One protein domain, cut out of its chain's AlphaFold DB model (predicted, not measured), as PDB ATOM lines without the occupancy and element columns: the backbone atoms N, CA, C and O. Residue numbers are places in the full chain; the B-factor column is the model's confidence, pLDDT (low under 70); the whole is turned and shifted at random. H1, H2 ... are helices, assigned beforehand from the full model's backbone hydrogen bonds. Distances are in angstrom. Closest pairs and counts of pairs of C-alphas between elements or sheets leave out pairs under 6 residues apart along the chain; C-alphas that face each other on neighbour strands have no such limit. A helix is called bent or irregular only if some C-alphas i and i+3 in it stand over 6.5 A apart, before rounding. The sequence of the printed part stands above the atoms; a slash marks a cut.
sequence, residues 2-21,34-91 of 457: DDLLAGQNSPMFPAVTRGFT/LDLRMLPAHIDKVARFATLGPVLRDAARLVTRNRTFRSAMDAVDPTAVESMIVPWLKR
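AT A GLANCE: This is residues 2 to 21 and 34 to 91 of the 457 residues of the protein "Crystallin beta/gamma motif-containing protein" of Methylibium sp. T29 (UniProt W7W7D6). A long bent helix, H2, runs along a rod; H4 packs side by side on its second arm, H2b, and H3 caps that pair. Short H1 lies near the first arm, H2a. The printed part has 78 residues, all helix in class, H1 to H4 in order; it is loose, radius of gyration of the C-alphas 15.2 A, spanning 52 by 21 by 14 A.

IN THESE COORDINATES: H1, residues 2 to 5, starts at C-alpha 2 (16.038, 145.210, 377.095). H2, residues 38 to 65, one helix by hydrogen bonds, is bent, C-alphas 51 to 54 spanning 7.0 A: H2a, 38 to 51, 20.1 A; H2b, 54 to 65, 15.9 A. H3 is residues 67 to 74. H4, 80 to 91, 15.5 A, ends at C-alpha 91 (3.699, 147.954, 388.940).

HOW THE PARTS SIT: H2b touches H4, closest C-alphas Val 63 and Val 81, 7.0 A, opposite ways at a shallow tilt of 19 degrees. Every O i to N i+4 pair is within hydrogen-bond range in H2a, H2b and H3; in H4, 6 of 8.

THE WHOLE: Residues 22 to 33 are cut out, a 20.0 A C-alpha gap. Residues 2 to 17, 36 to 38 and 40 to 41 have pLDDT under 70.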
ATOM      1  N   ASP A   2      16.378 144.526 375.833       36.94
ATOM      2  CA  ASP A   2      16.038 145.210 377.095       36.94
ATOM      3  C   ASP A   2      15.616 146.686 376.978       36.94
ATOM      4  O   ASP A   2      14.709 147.108 377.688       36.94
ATOM      5  N   ASP A   3      16.161 147.459 376.029       34.44
ATOM      6  CA  ASP A   3      15.743 148.862 375.799       34.44
ATOM      7  C   ASP A   3      14.286 148.999 375.312       34.44
ATOM      8  O   ASP A   3      13.696 150.073 375.392       34.44
ATOM      9  N   LEU A   4      13.688 147.916 374.798       37.94
ATOM     10  CA  LEU A   4      12.285 147.879 374.365       37.94
ATOM     11  C   LEU A   4      11.339 147.346 375.458       37.94
ATOM     12  O   LEU A   4      10.139 147.636 375.400       37.94
ATOM     13  N   LEU A   5      11.882 146.619 376.447       38.53
ATOM     14  CA  LEU A   5      11.204 146.214 377.687       38.53
ATOM     15  C   LEU A   5      11.230 147.328 378.742       38.53
ATOM     16  O   LEU A   5      10.319 147.418 379.564       38.53
ATOM     17  N   ALA A   6      12.218 148.225 378.676       42.59
ATOM     18  CA  ALA A   6      12.204 149.512 379.353       42.59
ATOM     19  C   ALA A   6      11.120 150.404 378.724       42.59
ATOM     20  O   ALA A   6      11.378 151.294 377.913       42.59
ATOM     21  N   GLY A   7       9.858 150.119 379.050       45.34
ATOM     22  CA  GLY A   7       8.731 150.957 378.673       45.34
ATOM     23  C   GLY A   7       9.031 152.407 379.044       45.34
ATOM     24  O   GLY A   7       9.390 152.691 380.187       45.34
ATOM     25  N   GLN A   8       8.903 153.322 378.078       40.84
ATOM     26  CA  GLN A   8       8.934 154.765 378.320       40.84
ATOM     27  C   GLN A   8       7.721 155.155 379.175       40.84
ATOM     28  O   GLN A   8       6.727 155.689 378.681       40.84
ATOM     29  N   ASN A   9       7.788 154.845 380.464       44.53
ATOM     30  CA  ASN A   9       6.822 155.274 381.449       44.53
ATOM     31  C   ASN A   9       7.320 156.612 381.979       44.53
ATOM     32  O   ASN A   9       8.348 156.680 382.653       44.53
ATOM     33  N   SER A  10       6.597 157.680 381.640       39.81
ATOM     34  CA  SER A  10       6.834 158.985 382.247       39.81
ATOM     35  C   SER A  10       6.714 158.836 383.768       39.81
ATOM     36  O   SER A  10       5.712 158.275 384.226       39.81
ATOM     37  N   PRO A  11       7.688 159.313 384.565       46.22
ATOM     38  CA  PRO A  11       7.654 159.173 386.020       46.22
ATOM     39  C   PRO A  11       6.404 159.807 386.653       46.22
ATOM     40  O   PRO A  11       6.001 159.385 387.729       46.22
ATOM     41  N   MET A  12       5.750 160.750 385.959       40.62
ATOM     42  CA  MET A  12       4.527 161.416 386.419       40.62
ATOM     43  C   MET A  12       3.210 160.684 386.102       40.62
ATOM     44  O   MET A  12       2.193 161.031 386.696       40.62
ATOM     45  N   PHE A  13       3.175 159.704 385.185       55.56
ATOM     46  CA  PHE A  13       1.914 159.058 384.785       55.56
ATOM     47  C   PHE A  13       2.059 157.536 384.634       55.56
ATOM     48  O   PHE A  13       2.665 157.084 383.657       55.56
ATOM     49  N   PRO A  14       1.466 156.731 385.540       59.72
ATOM     50  CA  PRO A  14       1.393 155.288 385.355       59.72
ATOM     51  C   PRO A  14       0.499 154.991 384.145       59.72
ATOM     52  O   PRO A  14      -0.695 155.285 384.138       59.72
ATOM     53  N   ALA A  15       1.097 154.455 383.085       61.91
ATOM     54  CA  ALA A  15       0.404 154.110 381.854       61.91
ATOM     55  C   ALA A  15       1.058 152.885 381.218       61.91
ATOM     56  O   ALA A  15       2.270 152.696 381.312       61.91
ATOM     57  N   VAL A  16       0.261 152.080 380.518       66.25
ATOM     58  CA  VAL A  16       0.803 151.005 379.684       66.25
ATOM     59  C   VAL A  16       1.453 151.617 378.442       66.25
ATOM     60  O   VAL A  16       0.937 152.563 377.836       66.25
ATOM     61  N   THR A  17       2.612 151.094 378.050       69.50
ATOM     62  CA  THR A  17       3.386 151.631 376.929       69.50
ATOM     63  C   THR A  17       2.645 151.462 375.594       69.50
ATOM     64  O   THR A  17       2.421 150.347 375.137       69.50
ATOM     65  N   ARG A  18       2.375 152.574 374.898       73.44
ATOM     66  CA  ARG A  18       1.590 152.639 373.643       73.44
ATOM     67  C   ARG A  18       2.401 152.936 372.374       73.44
ATOM     68  O   ARG A  18       1.900 153.528 371.429       73.44
ATOM     69  N   GLY A  19       3.693 152.606 372.355       72.50
ATOM     70  CA  GLY A  19       4.586 152.959 371.235       72.50
ATOM     71  C   GLY A  19       4.118 152.436 369.869       72.50
ATOM     72  O   GLY A  19       4.313 153.105 368.864       72.50
ATOM     73  N   PHE A  20       3.436 151.291 369.855       78.25
ATOM     74  CA  PHE A  20       2.885 150.662 368.653       78.25
ATOM     75  C   PHE A  20       1.667 151.393 368.066       78.25
ATOM     76  O   PHE A  20       1.313 151.141 366.922       78.25
ATOM     77  N   THR A  21       1.043 152.314 368.809       78.56
ATOM     78  CA  THR A  21      -0.074 153.133 368.308       78.56
ATOM     79  C   THR A  21       0.397 154.426 367.640       78.56
ATOM     80  O   THR A  21      -0.431 155.238 367.233       78.56
ATOM     81  N   LEU A  34      15.576 142.204 364.254       73.69
ATOM     82  CA  LEU A  34      15.129 140.978 363.569       73.69
ATOM     83  C   LEU A  34      14.971 139.785 364.525       73.69
ATOM     84  O   LEU A  34      14.933 138.630 364.113       73.69
ATOM     85  N   ASP A  35      14.907 140.066 365.820       70.62
ATOM     86  CA  ASP A  35      14.822 139.043 366.841       70.62
ATOM     87  C   ASP A  35      13.363 138.604 367.022       70.62
ATOM     88  O   ASP A  35      12.559 139.297 367.649       70.62
ATOM     89  N   LEU A  36      13.010 137.438 366.468       67.25
ATOM     90  CA  LEU A  36      11.667 136.852 366.577       67.25
ATOM     91  C   LEU A  36      11.244 136.610 368.036       67.25
ATOM     92  O   LEU A  36      10.050 136.588 368.335       67.25
ATOM     93  N   ARG A  37      12.207 136.546 368.965       60.78
ATOM     94  CA  ARG A  37      11.977 136.481 370.417       60.78
ATOM     95  C   ARG A  37      11.273 137.718 370.976       60.78
ATOM     96  O   ARG A  37      10.793 137.700 372.103       60.78
ATOM     97  N   MET A  38      11.184 138.803 370.205       67.06
ATOM     98  CA  MET A  38      10.475 140.019 370.603       67.06
ATOM     99  C   MET A  38       8.965 139.956 370.346       67.06
ATOM    100  O   MET A  38       8.237 140.809 370.856       67.06
ATOM    101  N   LEU A  39       8.483 138.967 369.583       71.56
ATOM    102  CA  LEU A  39       7.059 138.821 369.276       71.56
ATOM    103  C   LEU A  39       6.209 138.564 370.531       71.56
ATOM    104  O   LEU A  39       5.253 139.317 370.724       71.56
ATOM    105  N   PRO A  40       6.550 137.620 371.437       69.69
ATOM    106  CA  PRO A  40       5.771 137.411 372.660       69.69
ATOM    107  C   PRO A  40       5.728 138.657 373.549       69.69
ATOM    108  O   PRO A  40       4.656 139.067 373.980       69.69
ATOM    109  N   ALA A  41       6.869 139.330 373.732       69.81
ATOM    110  CA  ALA A  41       6.942 140.577 374.495       69.81
ATOM    111  C   ALA A  41       6.071 141.693 373.888       69.81
ATOM    112  O   ALA A  41       5.498 142.517 374.604       69.81
ATOM    113  N   HIS A  42       5.956 141.738 372.557       74.44
ATOM    114  CA  HIS A  42       5.062 142.668 371.878       74.44
ATOM    115  C   HIS A  42       3.586 142.299 372.070       74.44
ATOM    116  O   HIS A  42       2.788 143.185 372.368       74.44
ATOM    117  N   ILE A  43       3.229 141.018 371.935       80.00
ATOM    118  CA  ILE A  43       1.863 140.520 372.161       80.00
ATOM    119  C   ILE A  43       1.417 140.839 373.588       80.00
ATOM    120  O   ILE A  43       0.374 141.456 373.775       80.00
ATOM    121  N   ASP A  44       2.244 140.521 374.579       76.44
ATOM    122  CA  ASP A  44       2.019 140.817 375.995       76.44
ATOM    123  C   ASP A  44       1.827 142.329 376.246       76.44
ATOM    124  O   ASP A  44       0.874 142.777 376.888       76.44
ATOM    125  N   LYS A  45       2.664 143.172 375.632       75.38
ATOM    126  CA  LYS A  45       2.505 144.635 375.667       75.38
ATOM    127  C   LYS A  45       1.177 145.118 375.070       75.38
ATOM    128  O   LYS A  45       0.564 146.024 375.640       75.38
ATOM    129  N   VAL A  46       0.745 144.558 373.939       82.75
ATOM    130  CA  VAL A  46      -0.534 144.906 373.296       82.75
ATOM    131  C   VAL A  46      -1.711 144.412 374.136       82.75
ATOM    132  O   VAL A  46      -2.643 145.183 374.366       82.75
ATOM    133  N   ALA A  47      -1.637 143.187 374.662       84.25
ATOM    134  CA  ALA A  47      -2.646 142.604 375.537       84.25
ATOM    135  C   ALA A  47      -2.862 143.479 376.778       84.25
ATOM    136  O   ALA A  47      -3.976 143.949 376.997       84.25
ATOM    137  N   ARG A  48      -1.792 143.827 377.512       81.94
ATOM    138  CA  ARG A  48      -1.874 144.747 378.662       81.94
ATOM    139  C   ARG A  48      -2.450 146.108 378.291       81.94
ATOM    140  O   ARG A  48      -3.192 146.703 379.069       81.94
ATOM    141  N   PHE A  49      -2.110 146.646 377.121       83.69
ATOM    142  CA  PHE A  49      -2.655 147.936 376.696       83.69
ATOM    143  C   PHE A  49      -4.161 147.857 376.429       83.69
ATOM    144  O   PHE A  49      -4.883 148.782 376.802       83.69
ATOM    145  N   ALA A  50      -4.628 146.770 375.812       86.31
ATOM    146  CA  ALA A  50      -6.037 146.553 375.517       86.31
ATOM    147  C   ALA A  50      -6.862 146.286 376.788       86.31
ATOM    148  O   ALA A  50      -7.929 146.874 376.945       86.31
ATOM    149  N   THR A  51      -6.353 145.460 377.708       86.06
ATOM    150  CA  THR A  51      -7.091 145.020 378.903       86.06
ATOM    151  C   THR A  51      -6.942 145.982 380.084       86.06
ATOM    152  O   THR A  51      -7.935 146.451 380.633       86.06
ATOM    153  N   LEU A  52      -5.710 146.343 380.458       84.62
ATOM    154  CA  LEU A  52      -5.430 147.189 381.627       84.62
ATOM    155  C   LEU A  52      -5.435 148.681 381.293       84.62
ATOM    156  O   LEU A  52      -5.723 149.514 382.152       84.62
ATOM    157  N   GLY A  53      -5.113 149.052 380.052       84.88
ATOM    158  CA  GLY A  53      -4.937 150.448 379.647       84.88
ATOM    159  C   GLY A  53      -6.127 151.378 379.938       84.88
ATOM    160  O   GLY A  53      -5.883 152.516 380.353       84.88
ATOM    161  N   PRO A  54      -7.397 150.987 379.708       88.19
ATOM    162  CA  PRO A  54      -8.561 151.799 380.076       88.19
ATOM    163  C   PRO A  54      -8.692 151.987 381.593       88.19
ATOM    164  O   PRO A  54      -8.642 153.121 382.070       88.19
ATOM    165  N   VAL A  55      -8.736 150.885 382.346       89.12
ATOM    166  CA  VAL A  55      -8.948 150.886 383.804       89.12
ATOM    167  C   VAL A  55      -7.826 151.627 384.530       89.12
ATOM    168  O   VAL A  55      -8.079 152.453 385.406       89.12
ATOM    169  N   LEU A  56      -6.576 151.409 384.115       87.31
ATOM    170  CA  LEU A  56      -5.414 152.082 384.686       87.31
ATOM    171  C   LEU A  56      -5.467 153.596 384.463       87.31
ATOM    172  O   LEU A  56      -5.093 154.357 385.351       87.31
ATOM    173  N   ARG A  57      -5.937 154.058 383.297       87.00
ATOM    174  CA  ARG A  57      -6.084 155.497 383.028       87.00
ATOM    175  C   ARG A  57      -7.152 156.125 383.910       87.00
ATOM    176  O   ARG A  57      -6.944 157.245 384.368       87.00
ATOM    177  N   ASP A  58      -8.263 155.437 384.135       90.06
ATOM    178  CA  ASP A  58      -9.342 155.954 384.974       90.06
ATOM    179  C   ASP A  58      -8.920 155.991 386.448       90.06
ATOM    180  O   ASP A  58      -9.053 157.034 387.094       90.06
ATOM    181  N   ALA A  59      -8.267 154.933 386.938       89.62
ATOM    182  CA  ALA A  59      -7.655 154.908 388.267       89.62
ATOM    183  C   ALA A  59      -6.578 155.994 388.421       89.62
ATOM    184  O   ALA A  59      -6.583 156.757 389.387       89.62
ATOM    185  N   ALA A  60      -5.692 156.145 387.434       87.31
ATOM    186  CA  ALA A  60      -4.673 157.186 387.451       87.31
ATOM    187  C   ALA A  60      -5.295 158.584 387.454       87.31
ATOM    188  O   ALA A  60      -4.800 159.446 388.169       87.31
ATOM    189  N   ARG A  61      -6.378 158.847 386.710       87.56
ATOM    190  CA  ARG A  61      -7.077 160.145 386.762       87.56
ATOM    191  C   ARG A  61      -7.695 160.402 388.130       87.56
ATOM    192  O   ARG A  61      -7.582 161.524 388.614       87.56
ATOM    193  N   LEU A  62      -8.309 159.395 388.749       89.19
ATOM    194  CA  LEU A  62      -8.846 159.516 390.102       89.19
ATOM    195  C   LEU A  62      -7.738 159.914 391.083       89.19
ATOM    196  O   LEU A  62      -7.850 160.923 391.765       89.19
ATOM    197  N   VAL A  63      -6.620 159.192 391.066       87.12
ATOM    198  CA  VAL A  63      -5.506 159.418 391.994       87.12
ATOM    199  C   VAL A  63      -4.774 160.735 391.707       87.12
ATOM    200  O   VAL A  63      -4.396 161.454 392.628       87.12
ATOM    201  N   THR A  64      -4.570 161.075 390.429       80.50
ATOM    202  CA  THR A  64      -3.706 162.196 390.016       80.50
ATOM    203  C   THR A  64      -4.430 163.506 389.714       80.50
ATOM    204  O   THR A  64      -3.778 164.551 389.691       80.50
ATOM    205  N   ARG A  65      -5.742 163.501 389.465       83.62
ATOM    206  CA  ARG A  65      -6.484 164.710 389.056       83.62
ATOM    207  C   ARG A  65      -7.675 165.038 389.947       83.62
ATOM    208  O   ARG A  65      -8.087 166.196 389.959       83.62
ATOM    209  N   ASN A  66      -8.227 164.075 390.686       89.19
ATOM    210  CA  ASN A  66      -9.346 164.352 391.580       89.19
ATOM    211  C   ASN A  66      -8.835 164.989 392.884       89.19
ATOM    212  O   ASN A  66      -8.213 164.326 393.713       89.19
ATOM    213  N   ARG A  67      -9.109 166.288 393.056       87.44
ATOM    214  CA  ARG A  67      -8.714 167.045 394.253       87.44
ATOM    215  C   ARG A  67      -9.400 166.532 395.514       87.44
ATOM    216  O   ARG A  67      -8.739 166.429 396.531       87.44
ATOM    217  N   THR A  68     -10.677 166.161 395.440       92.06
ATOM    218  CA  THR A  68     -11.426 165.631 396.588       92.06
ATOM    219  C   THR A  68     -10.818 164.326 397.084       92.06
ATOM    220  O   THR A  68     -10.610 164.164 398.282       92.06
ATOM    221  N   PHE A  69     -10.481 163.418 396.162       89.19
ATOM    222  CA  PHE A  69      -9.806 162.169 396.515       89.19
ATOM    223  C   PHE A  69      -8.442 162.438 397.153       89.19
ATOM    224  O   PHE A  69      -8.142 161.881 398.204       89.19
ATOM    225  N   ARG A  70      -7.641 163.328 396.554       87.25
ATOM    226  CA  ARG A  70      -6.341 163.701 397.116       87.25
ATOM    227  C   ARG A  70      -6.452 164.308 398.502       87.25
ATOM    228  O   ARG A  70      -5.836 163.783 399.407       87.25
ATOM    229  N   SER A  71      -7.288 165.323 398.693       89.56
ATOM    230  CA  SER A  71      -7.455 165.956 400.004       89.56
ATOM    231  C   SER A  71      -7.934 164.970 401.072       89.56
ATOM    232  O   SER A  71      -7.505 165.071 402.215       89.56
ATOM    233  N   ALA A  72      -8.780 163.998 400.712       90.38
ATOM    234  CA  ALA A  72      -9.196 162.943 401.634       90.38
ATOM    235  C   ALA A  72      -8.048 161.984 401.994       90.38
ATOM    236  O   ALA A  72      -7.952 161.562 403.141       90.38
ATOM    237  N   MET A  73      -7.179 161.646 401.039       88.38
ATOM    238  CA  MET A  73      -5.990 160.824 401.297       88.38
ATOM    239  C   MET A  73      -4.924 161.587 402.076       88.38
ATOM    240  O   MET A  73      -4.407 161.052 403.047       88.38
ATOM    241  N   ASP A  74      -4.665 162.844 401.720       88.50
ATOM    242  CA  ASP A  74      -3.669 163.694 402.371       88.50
ATOM    243  C   ASP A  74      -4.027 163.971 403.841       88.50
ATOM    244  O   ASP A  74      -3.138 164.156 404.670       88.50
ATOM    245  N   ALA A  75      -5.322 163.959 404.180       89.94
ATOM    246  CA  ALA A  75      -5.804 164.055 405.556       89.94
ATOM    247  C   ALA A  75      -5.496 162.807 406.404       89.94
ATOM    248  O   ALA A  75      -5.432 162.909 407.627       89.94
ATOM    249  N   VAL A  76      -5.327 161.639 405.774       87.25
ATOM    250  CA  VAL A  76      -4.966 160.384 406.448       87.25
ATOM    251  C   VAL A  76      -3.448 160.205 406.454       87.25
ATOM    252  O   VAL A  76      -2.854 160.012 407.510       87.25
ATOM    253  N   ASP A  77      -2.822 160.284 405.278       87.69
ATOM    254  CA  ASP A  77      -1.375 160.232 405.090       87.69
ATOM    255  C   ASP A  77      -0.985 161.031 403.826       87.69
ATOM    256  O   ASP A  77      -1.288 160.596 402.705       87.69
ATOM    257  N   PRO A  78      -0.264 162.163 403.968       87.94
ATOM    258  CA  PRO A  78       0.145 163.013 402.846       87.94
ATOM    259  C   PRO A  78       1.102 162.320 401.872       87.94
ATOM    260  O   PRO A  78       1.303 162.786 400.752       87.94
ATOM    261  N   THR A  79       1.713 161.205 402.270       88.75
ATOM    262  CA  THR A  79       2.640 160.457 401.424       88.75
ATOM    263  C   THR A  79       1.968 159.316 400.668       88.75
ATOM    264  O   THR A  79       2.526 158.875 399.665       88.75
ATOM    265  N   ALA A  80       0.779 158.851 401.071       86.31
ATOM    266  CA  ALA A  80       0.180 157.609 400.569       86.31
ATOM    267  C   ALA A  80       0.007 157.586 399.041       86.31
ATOM    268  O   ALA A  80       0.283 156.580 398.376       86.31
ATOM    269  N   VAL A  81      -0.405 158.708 398.449       87.38
ATOM    270  CA  VAL A  81      -0.602 158.807 396.998       87.38
ATOM    271  C   VAL A  81       0.716 158.616 396.244       87.38
ATOM    272  O   VAL A  81       0.785 157.814 395.309       87.38
ATOM    273  N   GLU A  82       1.766 159.331 396.643       86.12
ATOM    274  CA  GLU A  82       3.056 159.332 395.947       86.12
ATOM    275  C   GLU A  82       3.922 158.117 396.292       86.12
ATOM    276  O   GLU A  82       4.649 157.604 395.439       86.12
ATOM    277  N   SER A  83       3.841 157.637 397.533       84.94
ATOM    278  CA  SER A  83       4.709 156.591 398.073       84.94
ATOM    279  C   SER A  83       4.135 155.179 397.907       84.94
ATOM    280  O   SER A  83       4.920 154.232 397.791       84.94
ATOM    281  N   MET A  84       2.805 155.033 397.830       84.88
ATOM    282  CA  MET A  84       2.123 153.736 397.735       84.88
ATOM    283  C   MET A  84       1.278 153.604 396.466       84.88
ATOM    284  O   MET A  84       1.534 152.707 395.662       84.88
ATOM    285  N   ILE A  85       0.302 154.492 396.246       88.38
ATOM    286  CA  ILE A  85      -0.720 154.300 395.200       88.38
ATOM    287  C   ILE A  85      -0.133 154.451 393.791       88.38
ATOM    288  O   ILE A  85      -0.356 153.599 392.930       88.38
ATOM    289  N   VAL A  86       0.635 155.511 393.524       87.56
ATOM    290  CA  VAL A  86       1.264 155.715 392.207       87.56
ATOM    291  C   VAL A  86       2.274 154.601 391.880       87.56
ATOM    292  O   VAL A  86       2.208 154.058 390.770       87.56
ATOM    293  N   PRO A  87       3.175 154.194 392.799       85.94
ATOM    294  CA  PRO A  87       4.043 153.036 392.588       85.94
ATOM    295  C   PRO A  87       3.279 151.731 392.359       85.94
ATOM    296  O   PRO A  87       3.656 150.964 391.474       85.94
ATOM    297  N   TRP A  88       2.192 151.498 393.100       86.62
ATOM    298  CA  TRP A  88       1.313 150.348 392.896       86.62
ATOM    299  C   TRP A  88       0.730 150.339 391.479       86.62
ATOM    300  O   TRP A  88       0.970 149.387 390.744       86.62
ATOM    301  N   LEU A  89       0.113 151.441 391.031       87.38
ATOM    302  CA  LEU A  89      -0.404 151.581 389.662       87.38
ATOM    303  C   LEU A  89       0.684 151.352 388.602       87.38
ATOM    304  O   LEU A  89       0.427 150.742 387.565       87.38
ATOM    305  N   LYS A  90       1.909 151.832 388.849       83.81
ATOM    306  CA  LYS A  90       3.042 151.620 387.940       83.81
ATOM    307  C   LYS A  90       3.398 150.137 387.825       83.81
ATOM    308  O   LYS A  90       3.609 149.677 386.708       83.81
ATOM    309  N   ARG A  91       3.428 149.401 388.938       83.31
ATOM    310  CA  ARG A  91       3.699 147.954 388.940       83.31
ATOM    311  C   ARG A  91       2.569 147.159 388.316       83.31
ATOM    312  O   ARG A  91       2.850 146.286 387.508       83.31
TER     313      ARG A  91